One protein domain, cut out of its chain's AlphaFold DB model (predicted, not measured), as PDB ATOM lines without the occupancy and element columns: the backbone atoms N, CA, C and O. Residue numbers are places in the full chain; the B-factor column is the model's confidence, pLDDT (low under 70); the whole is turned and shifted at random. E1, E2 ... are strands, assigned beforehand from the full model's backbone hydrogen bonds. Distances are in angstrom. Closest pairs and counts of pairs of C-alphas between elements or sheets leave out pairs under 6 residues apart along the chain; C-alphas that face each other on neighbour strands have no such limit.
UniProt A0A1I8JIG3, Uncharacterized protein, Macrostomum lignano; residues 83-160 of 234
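AT A GLANCE: This is residues 83 to 160 of the 234 residues of an uncharacterized protein of Macrostomum lignano (UniProt A0A1I8JIG3). A long hairpin, E1 and E2, makes one end, its tip at residues 91 to 96 standing free; the other end is a small antiparallel sheet, E3 - E4 - E5, with long loops. The 78 printed residues hold no named helix and five strands, E1 to E5 in chain order: all strand, though under half are in named elements. It is only just loose, close to extended, with radius of gyration of the C-alphas 17.0 A and spans of 56 by 31 by 17 A.

HOW THE PARTS SIT: Start at E1, residues 83 to 91, in an antiparallel hairpin with E2, residues 96 to 105; N 87 and O 100 are within hydrogen-bond range, 2.8 A. E2 runs on into E3, residues 107 to 110, at 52 degrees. A meander, each strand the antiparallel neighbour of the one before, takes E3, E4, residues 124 to 129, and E5, residues 142 to 144; see N 110 and O 126, 2.8 A, and N 125 and O 143, 2.9 A.

IN THESE COORDINATES: Find C-alpha 83 at (-40.749, 26.339, -13.467); E1 runs 23.6 A, E2 26.6 A, E4 16.6 A. E5 ends at C-alpha 144, (-23.857, 28.019, -29.770).

THE WHOLE: The printed part has no cut. Links E3 to E4 and E4 to E5 are long. Residues 83 to 106 and 147 are under pLDDT 70.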
ATOM      1  N   GLU A  83     -39.464  25.933 -14.039       63.78
ATOM      2  CA  GLU A  83     -40.749  26.339 -13.467       63.78
ATOM      3  C   GLU A  83     -41.339  25.179 -12.693       63.78
ATOM      4  O   GLU A  83     -41.626  24.129 -13.263       63.78
ATOM      5  N   ASP A  84     -41.550  25.378 -11.401       63.34
ATOM      6  CA  ASP A  84     -42.255  24.406 -10.594       63.34
ATOM      7  C   ASP A  84     -43.733  24.777 -10.459       63.34
ATOM      8  O   ASP A  84     -44.069  25.922 -10.149       63.34
ATOM      9  N   ARG A  85     -44.623  23.792 -10.591       62.97
ATOM     10  CA  ARG A  85     -46.055  23.951 -10.306       62.97
ATOM     11  C   ARG A  85     -46.511  22.912  -9.307       62.97
ATOM     12  O   ARG A  85     -46.102  21.755  -9.350       62.97
ATOM     13  N   ASN A  86     -47.398  23.335  -8.419       61.16
ATOM     14  CA  ASN A  86     -48.140  22.415  -7.577       61.16
ATOM     15  C   ASN A  86     -49.271  21.817  -8.408       61.16
ATOM     16  O   ASN A  86     -50.177  22.537  -8.818       61.16
ATOM     17  N   VAL A  87     -49.210  20.516  -8.647       59.56
ATOM     18  CA  VAL A  87     -50.258  19.746  -9.315       59.56
ATOM     19  C   VAL A  87     -50.992  18.912  -8.284       59.56
ATOM     20  O   VAL A  87     -50.398  18.425  -7.324       59.56
ATOM     21  N   THR A  88     -52.302  18.784  -8.457       58.97
ATOM     22  CA  THR A  88     -53.131  17.942  -7.596       58.97
ATOM     23  C   THR A  88     -53.221  16.555  -8.223       58.97
ATOM     24  O   THR A  88     -53.840  16.374  -9.264       58.97
ATOM     25  N   GLU A  89     -52.569  15.583  -7.602       59.72
ATOM     26  CA  GLU A  89     -52.573  14.173  -7.975       59.72
ATOM     27  C   GLU A  89     -53.670  13.453  -7.179       59.72
ATOM     28  O   GLU A  89     -53.736  13.561  -5.952       59.72
ATOM     29  N   PHE A  90     -54.560  12.741  -7.867       59.69
ATOM     30  CA  PHE A  90     -55.544  11.880  -7.218       59.69
ATOM     31  C   PHE A  90     -54.937  10.495  -7.011       59.69
ATOM     32  O   PHE A  90     -54.670   9.767  -7.968       59.69
ATOM     33  N   ASP A  91     -54.728  10.126  -5.753       58.94
ATOM     34  CA  ASP A  91     -54.262   8.801  -5.390       58.94
ATOM     35  C   ASP A  91     -55.445   7.825  -5.422       58.94
ATOM     36  O   ASP A  91     -56.337   7.849  -4.571       58.94
ATOM     37  N   ARG A  92     -55.435   6.943  -6.424       54.00
ATOM     38  CA  ARG A  92     -56.462   5.911  -6.621       54.00
ATOM     39  C   ARG A  92     -56.501   4.885  -5.491       54.00
ATOM     40  O   ARG A  92     -57.543   4.270  -5.290       54.00
ATOM     41  N   VAL A  93     -55.390   4.681  -4.784       58.38
ATOM     42  CA  VAL A  93     -55.269   3.672  -3.724       58.38
ATOM     43  C   VAL A  93     -55.837   4.207  -2.419       58.38
ATOM     44  O   VAL A  93     -56.609   3.520  -1.757       58.38
ATOM     45  N   SER A  94     -55.486   5.440  -2.055       59.34
ATOM     46  CA  SER A  94     -55.989   6.065  -0.827       59.34
ATOM     47  C   SER A  94     -57.308   6.820  -1.013       59.34
ATOM     48  O   SER A  94     -57.880   7.271  -0.025       59.34
ATOM     49  N   MET A  95     -57.795   6.965  -2.252       58.12
ATOM     50  CA  MET A  95     -58.928   7.831  -2.608       58.12
ATOM     51  C   MET A  95     -58.759   9.275  -2.099       58.12
ATOM     52  O   MET A  95     -59.741   9.956  -1.800       58.12
ATOM     53  N   THR A  96     -57.516   9.754  -1.987       54.53
ATOM     54  CA  THR A  96     -57.210  11.115  -1.527       54.53
ATOM     55  C   THR A  96     -56.524  11.935  -2.611       54.53
ATOM     56  O   THR A  96     -55.848  11.412  -3.492       54.53
ATOM     57  N   THR A  97     -56.682  13.254  -2.546       55.00
ATOM     58  CA  THR A  97     -55.931  14.192  -3.384       55.00
ATOM     59  C   THR A  97     -54.651  14.617  -2.672       55.00
ATOM     60  O   THR A  97     -54.709  15.124  -1.549       55.00
ATOM     61  N   ARG A  98     -53.497  14.487  -3.327       64.56
ATOM     62  CA  ARG A  98     -52.213  15.027  -2.864       64.56
ATOM     63  C   ARG A  98     -51.743  16.135  -3.786       64.56
ATOM     64  O   ARG A  98     -51.852  16.032  -4.998       64.56
ATOM     65  N   ARG A  99     -51.168  17.198  -3.222       61.12
ATOM     66  CA  ARG A  99     -50.447  18.194  -4.021       61.12
ATOM     67  C   ARG A  99     -49.003  17.745  -4.187       61.12
ATOM     68  O   ARG A  99     -48.299  17.569  -3.196       61.12
ATOM     69  N   ARG A 100     -48.563  17.585  -5.430       60.06
ATOM     70  CA  ARG A 100     -47.183  17.291  -5.798       60.06
ATOM     71  C   ARG A 100     -46.605  18.462  -6.574       60.06
ATOM     72  O   ARG A 100     -47.201  18.945  -7.530       60.06
ATOM     73  N   LYS A 101     -45.424  18.911  -6.166       60.03
ATOM     74  CA  LYS A 101     -44.652  19.892  -6.921       60.03
ATOM     75  C   LYS A 101     -43.977  19.168  -8.086       60.03
ATOM     76  O   LYS A 101     -43.235  18.211  -7.859       60.03
ATOM     77  N   ILE A 102     -44.271  19.579  -9.312       59.88
ATOM     78  CA  ILE A 102     -43.632  19.057 -10.520       59.88
ATOM     79  C   ILE A 102     -42.906  20.187 -11.243       59.88
ATOM     80  O   ILE A 102     -43.403  21.311 -11.309       59.88
ATOM     81  N   SER A 103     -41.727  19.885 -11.774       60.22
ATOM     82  CA  SER A 103     -40.954  20.815 -12.593       60.22
ATOM     83  C   SER A 103     -41.450  20.715 -14.035       60.22
ATOM     84  O   SER A 103     -41.246  19.703 -14.696       60.22
ATOM     85  N   LEU A 104     -42.160  21.744 -14.491       59.22
ATOM     86  CA  LEU A 104     -42.935  21.765 -15.735       59.22
ATOM     87  C   LEU A 104     -42.166  22.237 -16.961       59.22
ATOM     88  O   LEU A 104     -42.628  22.054 -18.086       59.22
ATOM     89  N   VAL A 105     -41.044  22.913 -16.753       60.88
ATOM     90  CA  VAL A 105     -40.251  23.513 -17.820       60.88
ATOM     91  C   VAL A 105     -38.807  23.336 -17.423       60.88
ATOM     92  O   VAL A 105     -38.427  23.765 -16.345       60.88
ATOM     93  N   GLY A 106     -38.021  22.671 -18.258       69.62
ATOM     94  CA  GLY A 106     -36.585  22.538 -18.076       69.62
ATOM     95  C   GLY A 106     -35.962  22.123 -19.396       69.62
ATOM     96  O   GLY A 106     -36.349  21.110 -19.974       69.62
ATOM     97  N   ILE A 107     -35.017  22.917 -19.893       80.44
ATOM     98  CA  ILE A 107     -34.137  22.473 -20.973       80.44
ATOM     99  C   ILE A 107     -33.042  21.611 -20.354       80.44
ATOM    100  O   ILE A 107     -32.481  21.964 -19.315       80.44
ATOM    101  N   LYS A 108     -32.695  20.516 -21.025       86.00
ATOM    102  CA  LYS A 108     -31.459  19.781 -20.773       86.00
ATOM    103  C   LYS A 108     -30.446  20.106 -21.861       86.00
ATOM    104  O   LYS A 108     -30.711  19.880 -23.043       86.00
ATOM    105  N   PHE A 109     -29.286  20.598 -21.440       87.50
ATOM    106  CA  PHE A 109     -28.140  20.809 -22.316       87.50
ATOM    107  C   PHE A 109     -27.283  19.544 -22.399       87.50
ATOM    108  O   PHE A 109     -27.145  18.811 -21.417       87.50
ATOM    109  N   THR A 110     -26.736  19.250 -23.576       87.69
ATOM    110  CA  THR A 110     -25.847  18.104 -23.804       87.69
ATOM    111  C   THR A 110     -24.637  18.532 -24.644       87.69
ATOM    112  O   THR A 110     -24.831  18.934 -25.789       87.69
ATOM    113  N   PRO A 111     -23.401  18.438 -24.120       86.44
ATOM    114  CA  PRO A 111     -23.061  18.026 -22.755       86.44
ATOM    115  C   PRO A 111     -23.622  18.996 -21.704       86.44
ATOM    116  O   PRO A 111     -23.881  20.160 -21.998       86.44
ATOM    117  N   ALA A 112     -23.857  18.508 -20.483       86.56
ATOM    118  CA  ALA A 112     -24.308  19.364 -19.393       86.56
ATOM    119  C   ALA A 112     -23.153  20.301 -18.988       86.56
ATOM    120  O   ALA A 112     -22.095  19.801 -18.599       86.56
ATOM    121  N   PRO A 113     -23.319  21.630 -19.098       86.38
ATOM    122  CA  PRO A 113     -22.259  22.567 -18.770       86.38
ATOM    123  C   PRO A 113     -22.064  22.636 -17.251       86.38
ATOM    124  O   PRO A 113     -23.031  22.599 -16.486       86.38
ATOM    125  N   ASN A 114     -20.814  22.744 -16.805       86.75
ATOM    126  CA  ASN A 114     -20.501  22.996 -15.403       86.75
ATOM    127  C   ASN A 114     -20.945  24.431 -15.047       86.75
ATOM    128  O   ASN A 114     -20.478  25.364 -15.693       86.75
ATOM    129  N   PRO A 115     -21.819  24.641 -14.043       84.94
ATOM    130  CA  PRO A 115     -22.365  25.966 -13.731       84.94
ATOM    131  C   PRO A 115     -21.313  26.976 -13.253       84.94
ATOM    132  O   PRO A 115     -21.575  28.174 -13.269       84.94
ATOM    133  N   ASN A 116     -20.133  26.504 -12.841       86.12
ATOM    134  CA  ASN A 116     -19.053  27.343 -12.324       86.12
ATOM    135  C   ASN A 116     -17.944  27.602 -13.358       86.12
ATOM    136  O   ASN A 116     -16.895  28.133 -12.997       86.12
ATOM    137  N   GLU A 117     -18.133  27.199 -14.616       86.88
ATOM    138  CA  GLU A 117     -17.101  27.255 -15.651       86.88
ATOM    139  C   GLU A 117     -17.617  27.935 -16.919       86.88
ATOM    140  O   GLU A 117     -18.685  27.608 -17.426       86.88
ATOM    141  N   THR A 118     -16.846  28.877 -17.456       87.06
ATOM    142  CA  THR A 118     -17.199  29.560 -18.705       87.06
ATOM    143  C   THR A 118     -16.819  28.712 -19.916       87.06
ATOM    144  O   THR A 118     -15.739  28.123 -19.943       87.06
ATOM    145  N   LEU A 119     -17.658  28.708 -20.950       84.94
ATOM    146  CA  LEU A 119     -17.463  27.892 -22.150       84.94
ATOM    147  C   LEU A 119     -16.877  28.711 -23.305       84.94
ATOM    148  O   LEU A 119     -17.346  29.825 -23.531       84.94
ATOM    149  N   PRO A 120     -15.900  28.188 -24.070       79.69
ATOM    150  CA  PRO A 120     -15.332  28.889 -25.220       79.69
ATOM    151  C   PRO A 120     -16.365  29.244 -26.293       79.69
ATOM    152  O   PRO A 120     -17.304  28.483 -26.549       79.69
ATOM    153  N   ALA A 121     -16.148  30.358 -26.986       77.12
ATOM    154  CA  ALA A 121     -16.856  30.687 -28.216       77.12
ATOM    155  C   ALA A 121     -16.745  29.541 -29.235       77.12
ATOM    156  O   ALA A 121     -15.728  28.855 -29.318       77.12
ATOM    157  N   GLY A 122     -17.833  29.288 -29.962       74.81
ATOM    158  CA  GLY A 122     -17.982  28.133 -30.846       74.81
ATOM    159  C   GLY A 122     -18.440  26.851 -30.144       74.81
ATOM    160  O   GLY A 122     -18.811  25.897 -30.828       74.81
ATOM    161  N   THR A 123     -18.488  26.809 -28.804       82.69
ATOM    162  CA  THR A 123     -19.062  25.662 -28.080       82.69
ATOM    163  C   THR A 123     -20.518  25.460 -28.487       82.69
ATOM    164  O   THR A 123     -21.319  26.388 -28.394       82.69
ATOM    165  N   VAL A 124     -20.865  24.234 -28.883       87.19
ATOM    166  CA  VAL A 124     -22.231  23.835 -29.238       87.19
ATOM    167  C   VAL A 124     -22.807  22.961 -28.130       87.19
ATOM    168  O   VAL A 124     -22.225  21.939 -27.772       87.19
ATOM    169  N   LEU A 125     -23.974  23.345 -27.618       90.94
ATOM    170  CA  LEU A 125     -24.750  22.552 -26.671       90.94
ATOM    171  C   LEU A 125     -26.025  22.061 -27.353       90.94
ATOM    172  O   LEU A 125     -26.832  22.861 -27.825       90.94
ATOM    173  N   GLY A 126     -26.228  20.747 -27.380       90.44
ATOM    174  CA  GLY A 126     -27.493  20.141 -27.779       90.44
ATOM    175  C   GLY A 126     -28.588  20.462 -26.766       90.44
ATOM    176  O   GLY A 126     -28.336  20.512 -25.563       90.44
ATOM    177  N   ILE A 127     -29.803  20.675 -27.251       90.75
ATOM    178  CA  ILE A 127     -30.982  21.014 -26.459       90.75
ATOM    179  C   ILE A 127     -31.963  19.855 -26.551       90.75
ATOM    180  O   ILE A 127     -32.369  19.442 -27.638       90.75
ATOM    181  N   SER A 128     -32.366  19.346 -25.395       87.00
ATOM    182  CA  SER A 128     -33.377  18.300 -25.282       87.00
ATOM    183  C   SER A 128     -34.388  18.630 -24.189       87.00
ATOM    184  O   SER A 128     -34.105  19.385 -23.256       87.00
ATOM    185  N   CYS A 129     -35.583  18.062 -24.326       85.00
ATOM    186  CA  CYS A 129     -36.689  18.246 -23.398       85.00
ATOM    187  C   CYS A 129     -36.914  16.997 -22.545       85.00
ATOM    188  O   CYS A 129     -36.504  15.890 -22.902       85.00
ATOM    189  N   SER A 130     -37.548  17.183 -21.389       80.94
ATOM    190  CA  SER A 130     -38.084  16.079 -20.592       80.94
ATOM    191  C   SER A 130     -39.261  15.408 -21.308       80.94
ATOM    192  O   SER A 130     -39.805  15.944 -22.264       80.94
ATOM    193  N   LEU A 131     -39.666  14.224 -20.841       80.69
ATOM    194  CA  LEU A 131     -40.730  13.425 -21.463       80.69
ATOM    195  C   LEU A 131     -42.071  14.170 -21.604       80.69
ATOM    196  O   LEU A 131     -42.831  13.907 -22.525       80.69
ATOM    197  N   ASP A 132     -42.361  15.071 -20.672       80.12
ATOM    198  CA  ASP A 132     -43.594  15.848 -20.557       80.12
ATOM    199  C   ASP A 132     -43.556  17.204 -21.269       80.12
ATOM    200  O   ASP A 132     -44.540  17.957 -21.266       80.12
ATOM    201  N   THR A 133     -42.426  17.518 -21.899       82.25
ATOM    202  CA  THR A 133     -42.217  18.772 -22.605       82.25
ATOM    203  C   THR A 133     -41.660  18.538 -24.005       82.25
ATOM    204  O   THR A 133     -41.066  17.513 -24.323       82.25
ATOM    205  N   LEU A 134     -41.884  19.501 -24.889       85.50
ATOM    206  CA  LEU A 134     -41.469  19.447 -26.282       85.50
ATOM    207  C   LEU A 134     -40.794  20.757 -26.663       85.50
ATOM    208  O   LEU A 134     -41.169  21.831 -26.183       85.50
ATOM    209  N   LEU A 135     -39.822  20.668 -27.570       87.19
ATOM    210  CA  LEU A 135     -39.310  21.857 -28.233       87.19
ATOM    211  C   LEU A 135     -40.441  22.465 -29.070       87.19
ATOM    212  O   LEU A 135     -41.112  21.730 -29.807       87.19
ATOM    213  N   PRO A 136     -40.667  23.785 -28.982       85.06
ATOM    214  CA  PRO A 136     -41.628  24.447 -29.847       85.06
ATOM    215  C   PRO A 136     -41.314  24.170 -31.317       85.06
ATOM    216  O   PRO A 136     -40.154  24.048 -31.717       85.06
ATOM    217  N   LYS A 137     -42.355  24.073 -32.145       84.50
ATOM    218  CA  LYS A 137     -42.181  23.803 -33.573       84.50
ATOM    219  C   LYS A 137     -41.299  24.887 -34.205       84.50
ATOM    220  O   LYS A 137     -41.649  26.062 -34.168       84.50
ATOM    221  N   GLY A 138     -40.187  24.473 -34.812       85.25
ATOM    222  CA  GLY A 138     -39.219  25.375 -35.446       85.25
ATOM    223  C   GLY A 138     -38.146  25.932 -34.505       85.25
ATOM    224  O   GLY A 138     -37.272  26.655 -34.974       85.25
ATOM    225  N   ALA A 139     -38.171  25.596 -33.211       89.19
ATOM    226  CA  ALA A 139     -37.074  25.917 -32.307       89.19
ATOM    227  C   ALA A 139     -35.824  25.082 -32.650       89.19
ATOM    228  O   ALA A 139     -35.955  23.901 -32.993       89.19
ATOM    229  N   PRO A 140     -34.614  25.659 -32.543       89.94
ATOM    230  CA  PRO A 140     -33.383  24.910 -32.748       89.94
ATOM    231  C   PRO A 140     -33.188  23.882 -31.628       89.94
ATOM    232  O   PRO A 140     -33.500  24.133 -30.464       89.94
ATOM    233  N   ASN A 141     -32.633  22.724 -31.979       91.25
ATOM    234  CA  ASN A 141     -32.252  21.667 -31.038       91.25
ATOM    235  C   ASN A 141     -30.806  21.819 -30.534       91.25
ATOM    236  O   ASN A 141     -30.231  20.866 -30.011       91.25
ATOM    237  N   PHE A 142     -30.212  22.998 -30.697       91.75
ATOM    238  CA  PHE A 142     -28.893  23.337 -30.183       91.75
ATOM    239  C   PHE A 142     -28.792  24.838 -29.910       91.75
ATOM    240  O   PHE A 142     -29.595  25.635 -30.401       91.75
ATOM    241  N   THR A 143     -27.779  25.219 -29.146       91.75
ATOM    242  CA  THR A 143     -27.334  26.603 -29.000       91.75
ATOM    243  C   THR A 143     -25.812  26.670 -29.076       91.75
ATOM    244  O   THR A 143     -25.126  25.699 -28.752       91.75
ATOM    245  N   VAL A 144     -25.288  27.796 -29.549       88.88
ATOM    246  CA  VAL A 144     -23.857  28.019 -29.770       88.88
ATOM    247  C   VAL A 144     -23.405  29.237 -28.983       88.88
ATOM    248  O   VAL A 144     -24.068  30.272 -29.035       88.88
ATOM    249  N   CYS A 145     -22.277  29.135 -28.282       85.62
ATOM    250  CA  CYS A 145     -21.639  30.296 -27.673       85.62
ATOM    251  C   CYS A 145     -21.080  31.189 -28.786       85.62
ATOM    252  O   CYS A 145     -20.159  30.805 -29.508       85.62
ATOM    253  N   GLN A 146     -21.678  32.359 -28.962       79.06
ATOM    254  CA  GLN A 146     -21.344  33.299 -30.016       79.06
ATOM    255  C   GLN A 146     -20.144  34.170 -29.647       79.06
ATOM    256  O   GLN A 146     -19.720  34.303 -28.497       79.06
ATOM    257  N   LEU A 147     -19.634  34.838 -30.675       67.88
ATOM    258  CA  LEU A 147     -18.531  35.786 -30.591       67.88
ATOM    259  C   LEU A 147     -18.871  37.058 -29.805       67.88
ATOM    260  O   LEU A 147     -17.988  37.848 -29.510       67.88
ATOM    261  N   ASP A 148     -20.121  37.309 -29.456       70.75
ATOM    262  CA  ASP A 148     -20.517  38.431 -28.598       70.75
ATOM    263  C   ASP A 148     -20.632  38.027 -27.116       70.75
ATOM    264  O   ASP A 148     -21.069  38.833 -26.298       70.75
ATOM    265  N   ARG A 149     -20.180  36.810 -26.764       78.06
ATOM    266  CA  ARG A 149     -20.315  36.181 -25.436       78.06
ATOM    267  C   ARG A 149     -21.756  35.843 -25.047       78.06
ATOM    268  O   ARG A 149     -22.038  35.616 -23.872       78.06
ATOM    269  N   THR A 150     -22.665  35.789 -26.016       83.94
ATOM    270  CA  THR A 150     -24.042  35.339 -25.802       83.94
ATOM    271  C   THR A 150     -24.277  33.968 -26.418       83.94
ATOM    272  O   THR A 150     -23.578  33.534 -27.329       83.94
ATOM    273  N   TRP A 151     -25.290  33.261 -25.934       88.56
ATOM    274  CA  TRP A 151     -25.753  32.037 -26.577       88.56
ATOM    275  C   TRP A 151     -26.654  32.372 -27.764       88.56
ATOM    276  O   TRP A 151     -27.488  33.275 -27.680       88.56
ATOM    277  N   SER A 152     -26.521  31.635 -28.870       88.88
ATOM    278  CA  SER A 152     -27.445  31.749 -29.999       88.88
ATOM    279  C   SER A 152     -28.884  31.525 -29.533       88.88
ATOM    280  O   SER A 152     -29.098  30.671 -28.664       88.88
ATOM    281  N   PRO A 153     -29.877  32.223 -30.117       88.25
ATOM    282  CA  PRO A 153     -31.259  32.124 -29.671       88.25
ATOM    283  C   PRO A 153     -31.733  30.674 -29.576       88.25
ATOM    284  O   PRO A 153     -31.586  29.894 -30.515       88.25
ATOM    285  N   PHE A 154     -32.327  30.327 -28.442       88.69
ATOM    286  CA  PHE A 154     -32.976  29.045 -28.214       88.69
ATOM    287  C   PHE A 154     -34.318  29.263 -27.522       88.69
ATOM    288  O   PHE A 154     -34.629  30.363 -27.065       88.69
ATOM    289  N   GLN A 155     -35.135  28.216 -27.465       85.38
ATOM    290  CA  GLN A 155     -36.434  28.278 -26.808       85.38
ATOM    291  C   GLN A 155     -36.531  27.239 -25.703       85.38
ATOM    292  O   GLN A 155     -35.999  26.135 -25.811       85.38
ATOM    293  N   TYR A 156     -37.245  27.609 -24.646       84.25
ATOM    294  CA  TYR A 156     -37.575  26.693 -23.570       84.25
ATOM    295  C   TYR A 156     -38.585  25.652 -24.031       84.25
ATOM    296  O   TYR A 156     -39.499  25.941 -24.807       84.25
ATOM    297  N   CYS A 157     -38.398  24.436 -23.526       84.94
ATOM    298  CA  CYS A 157     -39.348  23.357 -23.701       84.94
ATOM    299  C   CYS A 157     -40.718  23.791 -23.178       84.94
ATOM    300  O   CYS A 157     -40.833  24.387 -22.110       84.94
ATOM    301  N   GLN A 158     -41.761  23.494 -23.939       81.69
ATOM    302  CA  GLN A 158     -43.137  23.772 -23.555       81.69
ATOM    303  C   GLN A 158     -43.816  22.472 -23.165       81.69
ATOM    304  O   GLN A 158     -43.537  21.429 -23.756       81.69
ATOM    305  N   ARG A 159     -44.742  22.525 -22.204       82.12
ATOM    306  CA  ARG A 159     -45.579  21.365 -21.879       82.12
ATOM    307  C   ARG A 159     -46.246  20.845 -23.142       82.12
ATOM    308  O   ARG A 159     -46.778  21.613 -23.950       82.12
ATOM    309  N   GLN A 160     -46.228  19.535 -23.291       84.50
ATOM    310  CA  GLN A 160     -46.846  18.866 -24.417       84.50
ATOM    311  C   GLN A 160     -48.365  19.137 -24.449       84.50
ATOM    312  O   GLN A 160     -49.008  19.146 -23.392       84.50
TER     313      GLN A 160